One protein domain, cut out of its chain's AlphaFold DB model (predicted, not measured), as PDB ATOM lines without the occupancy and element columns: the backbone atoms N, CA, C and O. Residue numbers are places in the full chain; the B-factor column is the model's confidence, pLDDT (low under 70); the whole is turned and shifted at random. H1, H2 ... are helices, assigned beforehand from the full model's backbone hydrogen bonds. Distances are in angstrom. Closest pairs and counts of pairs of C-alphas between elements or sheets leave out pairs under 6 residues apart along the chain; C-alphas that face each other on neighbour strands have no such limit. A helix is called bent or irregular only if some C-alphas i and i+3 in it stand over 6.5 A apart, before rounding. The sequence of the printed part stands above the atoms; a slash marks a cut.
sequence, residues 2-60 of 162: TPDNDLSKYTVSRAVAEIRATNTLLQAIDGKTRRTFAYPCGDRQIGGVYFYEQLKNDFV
ATOM      1  N   THR A   2     202.163 255.646 243.965       70.69
ATOM      2  CA  THR A   2     203.546 255.378 244.396       70.69
ATOM      3  C   THR A   2     203.611 253.973 245.002       70.69
ATOM      4  O   THR A   2     202.581 253.499 245.488       70.69
ATOM      5  N   PRO A   3     204.779 253.306 245.017       73.19
ATOM      6  CA  PRO A   3     204.923 251.997 245.663       73.19
ATOM      7  C   PRO A   3     204.464 251.992 247.129       73.19
ATOM      8  O   PRO A   3     203.876 251.020 247.591       73.19
ATOM      9  N   ASP A   4     204.654 253.110 247.835       72.69
ATOM     10  CA  ASP A   4     204.292 253.256 249.251       72.69
ATOM     11  C   ASP A   4     202.784 253.296 249.519       72.69
ATOM     12  O   ASP A   4     202.374 253.088 250.662       72.69
ATOM     13  N   ASN A   5     201.977 253.547 248.482       73.62
ATOM     14  CA  ASN A   5     200.512 253.626 248.522       73.62
ATOM     15  C   ASN A   5     199.844 252.523 247.685       73.62
ATOM     16  O   ASN A   5     198.635 252.550 247.468       73.62
ATOM     17  N   ASP A   6     200.632 251.569 247.188       79.19
ATOM     18  CA  ASP A   6     200.129 250.404 246.477       79.19
ATOM     19  C   ASP A   6     199.560 249.402 247.485       79.19
ATOM     20  O   ASP A   6     200.297 248.774 248.250       79.19
ATOM     21  N   LEU A   7     198.238 249.235 247.465       79.56
ATOM     22  CA  LEU A   7     197.520 248.342 248.368       79.56
ATOM     23  C   LEU A   7     198.017 246.885 248.278       79.56
ATOM     24  O   LEU A   7     197.953 246.155 249.266       79.56
ATOM     25  N   SER A   8     198.593 246.465 247.143       80.69
ATOM     26  CA  SER A   8     199.200 245.132 246.989       80.69
ATOM     27  C   SER A   8     200.433 244.914 247.876       80.69
ATOM     28  O   SER A   8     200.845 243.774 248.099       80.69
ATOM     29  N   LYS A   9     201.027 245.996 248.390       85.50
ATOM     30  CA  LYS A   9     202.173 245.989 249.309       85.50
ATOM     31  C   LYS A   9     201.767 246.202 250.765       85.50
ATOM     32  O   LYS A   9     202.629 246.205 251.644       85.50
ATOM     33  N   TYR A  10     200.478 246.398 251.037       91.19
ATOM     34  CA  TYR A  10     199.987 246.672 252.382       91.19
ATOM     35  C   TYR A  10     199.758 245.371 253.144       91.19
ATOM     36  O   TYR A  10     199.390 244.340 252.584       91.19
ATOM     37  N   THR A  11     199.921 245.438 254.462       93.06
ATOM     38  CA  THR A  11     199.280 244.485 255.367       93.06
ATOM     39  C   THR A  11     197.904 245.025 255.753       93.06
ATOM     40  O   THR A  11     197.686 246.240 255.786       93.06
ATOM     41  N   VAL A  12     196.978 244.134 256.116       94.62
ATOM     42  CA  VAL A  12     195.666 244.545 256.646       94.62
ATOM     43  C   VAL A  12     195.829 245.450 257.873       94.62
ATOM     44  O   VAL A  12     195.161 246.475 257.972       94.62
ATOM     45  N   SER A  13     196.752 245.114 258.780       95.62
ATOM     46  CA  SER A  13     196.997 245.897 259.996       95.62
ATOM     47  C   SER A  13     197.476 247.318 259.699       95.62
ATOM     48  O   SER A  13     197.004 248.254 260.342       95.62
ATOM     49  N   ARG A  14     198.358 247.495 258.704       95.00
ATOM     50  CA  ARG A  14     198.819 248.818 258.268       95.00
ATOM     51  C   ARG A  14     197.655 249.651 257.738       95.00
ATOM     52  O   ARG A  14     197.448 250.757 258.223       95.00
ATOM     53  N   ALA A  15     196.865 249.099 256.814       94.69
ATOM     54  CA  ALA A  15     195.716 249.806 256.245       94.69
ATOM     55  C   ALA A  15     194.716 250.239 257.329       94.69
ATOM     56  O   ALA A  15     194.302 251.393 257.374       94.69
ATOM     57  N   VAL A  16     194.366 249.333 258.248       96.62
ATOM     58  CA  VAL A  16     193.441 249.624 259.354       96.62
ATOM     59  C   VAL A  16     193.989 250.718 260.274       96.62
ATOM     60  O   VAL A  16     193.244 251.620 260.665       96.62
ATOM     61  N   ALA A  17     195.284 250.676 260.604       97.25
ATOM     62  CA  ALA A  17     195.923 251.692 261.437       97.25
ATOM     63  C   ALA A  17     195.914 253.076 260.766       97.25
ATOM     64  O   ALA A  17     195.523 254.058 261.397       97.25
ATOM     65  N   GLU A  18     196.273 253.152 259.483       96.06
ATOM     66  CA  GLU A  18     196.269 254.404 258.716       96.06
ATOM     67  C   GLU A  18     194.853 254.979 258.553       96.06
ATOM     68  O   GLU A  18     194.646 256.187 258.706       96.06
ATOM     69  N   ILE A  19     193.851 254.125 258.325       96.81
ATOM     70  CA  ILE A  19     192.442 254.534 258.233       96.81
ATOM     71  C   ILE A  19     191.959 255.133 259.563       96.81
ATOM     72  O   ILE A  19     191.335 256.198 259.572       96.81
ATOM     73  N   ARG A  20     192.277 254.506 260.703       97.94
ATOM     74  CA  ARG A  20     191.913 255.026 262.036       97.94
ATOM     75  C   ARG A  20     192.653 256.312 262.392       97.94
ATOM     76  O   ARG A  20     192.040 257.235 262.935       97.94
ATOM     77  N   ALA A  21     193.939 256.401 262.055       98.12
ATOM     78  CA  ALA A  21     194.719 257.622 262.226       98.12
ATOM     79  C   ALA A  21     194.114 258.775 261.408       98.12
ATOM     80  O   ALA A  21     193.900 259.865 261.936       98.12
ATOM     81  N   THR A  22     193.729 258.507 260.157       97.50
ATOM     82  CA  THR A  22     193.043 259.481 259.297       97.50
ATOM     83  C   THR A  22     191.703 259.909 259.892       97.50
ATOM     84  O   THR A  22     191.407 261.099 259.940       97.50
ATOM     85  N   ASN A  23     190.898 258.971 260.401       97.44
ATOM     86  CA  ASN A  23     189.620 259.297 261.038       97.44
ATOM     87  C   ASN A  23     189.804 260.187 262.284       97.44
ATOM     88  O   ASN A  23     189.038 261.129 262.486       97.44
ATOM     89  N   THR A  24     190.855 259.935 263.072       98.12
ATOM     90  CA  THR A  24     191.235 260.759 264.234       98.12
ATOM     91  C   THR A  24     191.631 262.173 263.808       98.12
ATOM     92  O   THR A  24     191.149 263.150 264.380       98.12
ATOM     93  N   LEU A  25     192.457 262.297 262.765       98.38
ATOM     94  CA  LEU A  25     192.836 263.592 262.200       98.38
ATOM     95  C   LEU A  25     191.611 264.364 261.692       98.38
ATOM     96  O   LEU A  25     191.456 265.541 262.000       98.38
ATOM     97  N   LEU A  26     190.714 263.705 260.953       98.06
ATOM     98  CA  LEU A  26     189.490 264.335 260.458       98.06
ATOM     99  C   LEU A  26     188.598 264.811 261.607       98.06
ATOM    100  O   LEU A  26     188.076 265.919 261.536       98.06
ATOM    101  N   GLN A  27     188.469 264.028 262.684       98.06
ATOM    102  CA  GLN A  27     187.737 264.452 263.879       98.06
ATOM    103  C   GLN A  27     188.360 265.694 264.524       98.06
ATOM    104  O   GLN A  27     187.621 266.567 264.970       98.06
ATOM    105  N   ALA A  28     189.688 265.809 264.558       98.38
ATOM    106  CA  ALA A  28     190.348 267.011 265.063       98.38
ATOM    107  C   ALA A  28     190.078 268.252 264.186       98.38
ATOM    108  O   ALA A  28     190.056 269.365 264.702       98.38
ATOM    109  N   ILE A  29     189.852 268.065 262.880       98.38
ATOM    110  CA  ILE A  29     189.574 269.148 261.925       98.38
ATOM    111  C   ILE A  29     188.116 269.620 262.005       98.38
ATOM    112  O   ILE A  29     187.864 270.822 262.003       98.38
ATOM    113  N   ASP A  30     187.154 268.693 262.025       97.75
ATOM    114  CA  ASP A  30     185.729 269.014 261.838       97.75
ATOM    115  C   ASP A  30     184.830 268.692 263.050       97.75
ATOM    116  O   ASP A  30     183.632 268.978 263.017       97.75
ATOM    117  N   GLY A  31     185.376 268.079 264.104       97.94
ATOM    118  CA  GLY A  31     184.647 267.657 265.305       97.94
ATOM    119  C   GLY A  31     183.717 266.448 265.125       97.94
ATOM    120  O   GLY A  31     183.097 266.003 266.091       97.94
ATOM    121  N   LYS A  32     183.593 265.880 263.920       97.00
ATOM    122  CA  LYS A  32     182.676 264.771 263.625       97.00
ATOM    123  C   LYS A  32     183.276 263.441 264.064       97.00
ATOM    124  O   LYS A  32     184.445 263.151 263.817       97.00
ATOM    125  N   THR A  33     182.439 262.589 264.646       95.56
ATOM    126  CA  THR A  33     182.794 261.226 265.093       95.56
ATOM    127  C   THR A  33     182.136 260.133 264.251       95.56
ATOM    128  O   THR A  33     182.421 258.951 264.419       95.56
ATOM    129  N   ARG A  34     181.239 260.513 263.335       96.50
ATOM    130  CA  ARG A  34     180.465 259.603 262.486       96.50
ATOM    131  C   ARG A  34     180.820 259.857 261.034       96.50
ATOM    132  O   ARG A  34     180.663 260.975 260.545       96.50
ATOM    133  N   ARG A  35     181.307 258.821 260.351       97.69
ATOM    134  CA  ARG A  35     181.726 258.887 258.947       97.69
ATOM    135  C   ARG A  35     181.300 257.647 258.185       97.69
ATOM    136  O   ARG A  35     181.000 256.606 258.769       97.69
ATOM    137  N   THR A  36     181.312 257.775 256.870       97.88
ATOM    138  CA  THR A  36     181.254 256.653 255.936       97.88
ATOM    139  C   THR A  36     182.626 256.434 255.320       97.88
ATOM    140  O   THR A  36     183.377 257.391 255.129       97.88
ATOM    141  N   PHE A  37     182.932 255.193 254.974       98.12
ATOM    142  CA  PHE A  37     184.124 254.826 254.226       98.12
ATOM    143  C   PHE A  37     183.822 254.765 252.721       98.12
ATOM    144  O   PHE A  37     182.682 254.556 252.307       98.12
ATOM    145  N   ALA A  38     184.833 254.939 251.879       96.88
ATOM    146  CA  ALA A  38     184.736 254.675 250.449       96.88
ATOM    147  C   ALA A  38     185.924 253.808 250.048       96.88
ATOM    148  O   ALA A  38     187.064 254.204 250.286       96.88
ATOM    149  N   TYR A  39     185.658 252.650 249.443       95.44
ATOM    150  CA  TYR A  39     186.724 251.753 248.999       95.44
ATOM    151  C   TYR A  39     187.573 252.438 247.916       95.44
ATOM    152  O   TYR A  39     187.020 252.824 246.877       95.44
ATOM    153  N   PRO A  40     188.894 252.604 248.118       88.75
ATOM    154  CA  PRO A  40     189.777 253.164 247.099       88.75
ATOM    155  C   PRO A  40     189.739 252.286 245.849       88.75
ATOM    156  O   PRO A  40     189.956 251.085 245.944       88.75
ATOM    157  N   CYS A  41     189.399 252.859 244.691       85.88
ATOM    158  CA  CYS A  41     189.251 252.127 243.422       85.88
ATOM    159  C   CYS A  41     188.263 250.936 243.455       85.88
ATOM    160  O   CYS A  41     188.212 250.167 242.501       85.88
ATOM    161  N   GLY A  42     187.449 250.799 244.508       89.75
ATOM    162  CA  GLY A  42     186.609 249.621 244.729       89.75
ATOM    163  C   GLY A  42     187.335 248.415 245.334       89.75
ATOM    164  O   GLY A  42     186.698 247.378 245.512       89.75
ATOM    165  N   ASP A  43     188.617 248.534 245.686       91.19
ATOM    166  CA  ASP A  43     189.379 247.442 246.285       91.19
ATOM    167  C   ASP A  43     188.914 247.175 247.715       91.19
ATOM    168  O   ASP A  43     188.944 248.038 248.595       91.19
ATOM    169  N   ARG A  44     188.484 245.935 247.945       93.12
ATOM    170  CA  ARG A  44     187.942 245.473 249.231       93.12
ATOM    171  C   ARG A  44     188.878 244.522 249.964       93.12
ATOM    172  O   ARG A  44     188.608 244.163 251.107       93.12
ATOM    173  N   GLN A  45     189.955 244.087 249.318       94.31
ATOM    174  CA  GLN A  45     190.832 243.049 249.842       94.31
ATOM    175  C   GLN A  45     192.295 243.473 249.846       94.31
ATOM    176  O   GLN A  45     192.756 244.166 248.946       94.31
ATOM    177  N   ILE A  46     193.024 242.994 250.851       93.19
ATOM    178  CA  ILE A  46     194.479 243.115 250.964       93.19
ATOM    179  C   ILE A  46     195.013 241.706 251.190       93.19
ATOM    180  O   ILE A  46     194.638 241.058 252.166       93.19
ATOM    181  N   GLY A  47     195.820 241.192 250.259       91.12
ATOM    182  CA  GLY A  47     196.296 239.804 250.318       91.12
ATOM    183  C   GLY A  47     195.162 238.767 250.383       91.12
ATOM    184  O   GLY A  47     195.284 237.775 251.092       91.12
ATOM    185  N   GLY A  48     194.031 239.030 249.714       92.50
ATOM    186  CA  GLY A  48     192.839 238.168 249.730       92.50
ATOM    187  C   GLY A  48     191.943 238.311 250.968       92.50
ATOM    188  O   GLY A  48     190.876 237.705 251.029       92.50
ATOM    189  N   VAL A  49     192.328 239.130 251.951       94.31
ATOM    190  CA  VAL A  49     191.545 239.349 253.174       94.31
ATOM    191  C   VAL A  49     190.645 240.565 253.013       94.31
ATOM    192  O   VAL A  49     191.127 241.653 252.704       94.31
ATOM    193  N   TYR A  50     189.348 240.403 253.283       95.12
ATOM    194  CA  TYR A  50     188.394 241.511 253.342       95.12
ATOM    195  C   TYR A  50     188.697 242.421 254.542       95.12
ATOM    196  O   TYR A  50     188.355 242.107 255.681       95.12
ATOM    197  N   PHE A  51     189.377 243.545 254.299       95.06
ATOM    198  CA  PHE A  51     189.934 244.368 255.379       95.06
ATOM    199  C   PHE A  51     188.877 245.187 256.129       95.06
ATOM    200  O   PHE A  51     189.088 245.543 257.290       95.06
ATOM    201  N   TYR A  52     187.728 245.461 255.501       96.12
ATOM    202  CA  TYR A  52     186.662 246.245 256.126       96.12
ATOM    203  C   TYR A  52     186.017 245.532 257.317       96.12
ATOM    204  O   TYR A  52     185.448 246.200 258.173       96.12
ATOM    205  N   GLU A  53     186.174 244.209 257.446       96.19
ATOM    206  CA  GLU A  53     185.739 243.470 258.636       96.19
ATOM    207  C   GLU A  53     186.271 244.107 259.929       96.19
ATOM    208  O   GLU A  53     185.527 244.285 260.891       96.19
ATOM    209  N   GLN A  54     187.537 244.543 259.926       96.88
ATOM    210  CA  GLN A  54     188.167 245.182 261.084       96.88
ATOM    211  C   GLN A  54     187.701 246.625 261.321       96.88
ATOM    212  O   GLN A  54     187.975 247.176 262.385       96.88
ATOM    213  N   LEU A  55     187.011 247.227 260.350       96.81
ATOM    214  CA  LEU A  55     186.563 248.622 260.341       96.81
ATOM    215  C   LEU A  55     185.040 248.764 260.471       96.81
ATOM    216  O   LEU A  55     184.543 249.887 260.540       96.81
ATOM    217  N   LYS A  56     184.279 247.660 260.517       94.62
ATOM    218  CA  LYS A  56     182.803 247.676 260.536       94.62
ATOM    219  C   LYS A  56     182.199 248.551 261.637       94.62
ATOM    220  O   LYS A  56     181.120 249.096 261.445       94.62
ATOM    221  N   ASN A  57     182.894 248.686 262.766       95.38
ATOM    222  CA  ASN A  57     182.454 249.510 263.895       95.38
ATOM    223  C   ASN A  57     183.014 250.943 263.865       95.38
ATOM    224  O   ASN A  57     182.551 251.786 264.632       95.38
ATOM    225  N   ASP A  58     183.977 251.231 262.986       97.00
ATOM    226  CA  ASP A  58     184.618 252.546 262.865       97.00
ATOM    227  C   ASP A  58     183.807 253.503 261.970       97.00
ATOM    228  O   ASP A  58     183.936 254.725 262.072       97.00
ATOM    229  N   PHE A  59     182.941 252.960 261.105       98.06
ATOM    230  CA  PHE A  59     182.140 253.714 260.141       98.06
ATOM    231  C   PHE A  59     180.665 253.315 260.180       98.06
ATOM    232  O   PHE A  59     180.295 252.192 260.502       98.06
ATOM    233  N   VAL A  60     179.796 254.252 259.801       97.81
ATOM    234  CA  VAL A  60     178.351 254.011 259.680       97.81
ATOM    235  C   VAL A  60     178.033 253.107 258.488       97.81
ATOM    236  O   VAL A  60     177.115 252.293 258.569       97.81
TER     237      VAL A  60
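Overview. This is residues 2 to 60 of the 162 residues of an uncharacterized protein of Hymenobacter sp (UniProt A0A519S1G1). One long helix, H1, runs along most of the length of the domain, and the chain then folds back beside it as a long link without a named element, residues 31 to 50, to a short helix, H2, that packs beside the first turns of H1. Residues 2 to 11, before H1, hold no named helix, though residues 3 to 5 and 7 to 9 are short helical runs, and they lie at the same end of the domain as the turn of residues 45 to 50. The printed part has 59 residues with two named helices, H1 then H2, and no named strand; the class is all helix, though under half of the residues, 24 of 59, are in named elements. The whole is only just compact, close to loose, with a radius of gyration of the C-alphas of 11.9 A and spans of 33 by 23 by 19 A.

Along the chain. H1 is residues 12 to 30, 26.9 A from first to last C-alpha, from C-alpha 12 at (195.666, 244.545, 256.646) to C-alpha 30 at (185.729, 269.014, 261.838). Within the link that follows, residues 45 to 46 pair with residues 49 to 50, antiparallel. H2 is residues 51 to 55, 7.4 A long, ending at C-alpha 55 at (186.563, 248.622, 260.341). H2 is neither bent nor irregular, but only just: C-alphas 51 and 54 are 6.0 A apart.

Arrangement. H1 touches H2 with residues 12 to 16 alone. Their closest C-alphas, those of Val 12 and Phe 51, are 5.9 A apart, while the centres are 13.1 A apart. Every O i to N i+4 pair in H1 is within hydrogen-bond range; in H2 it is 0 of 1, beside 2 of 2 O i to N i+3 pairs.

Size, cuts and confidence. The two C-alphas farthest apart, those of Gly 31 and Gly 48, are 34.3 A from each other. The link from H1 to H2, 20 residues, is long. The printed part has no cut, its mean pLDDT is 93.1, and no printed residue is under 70.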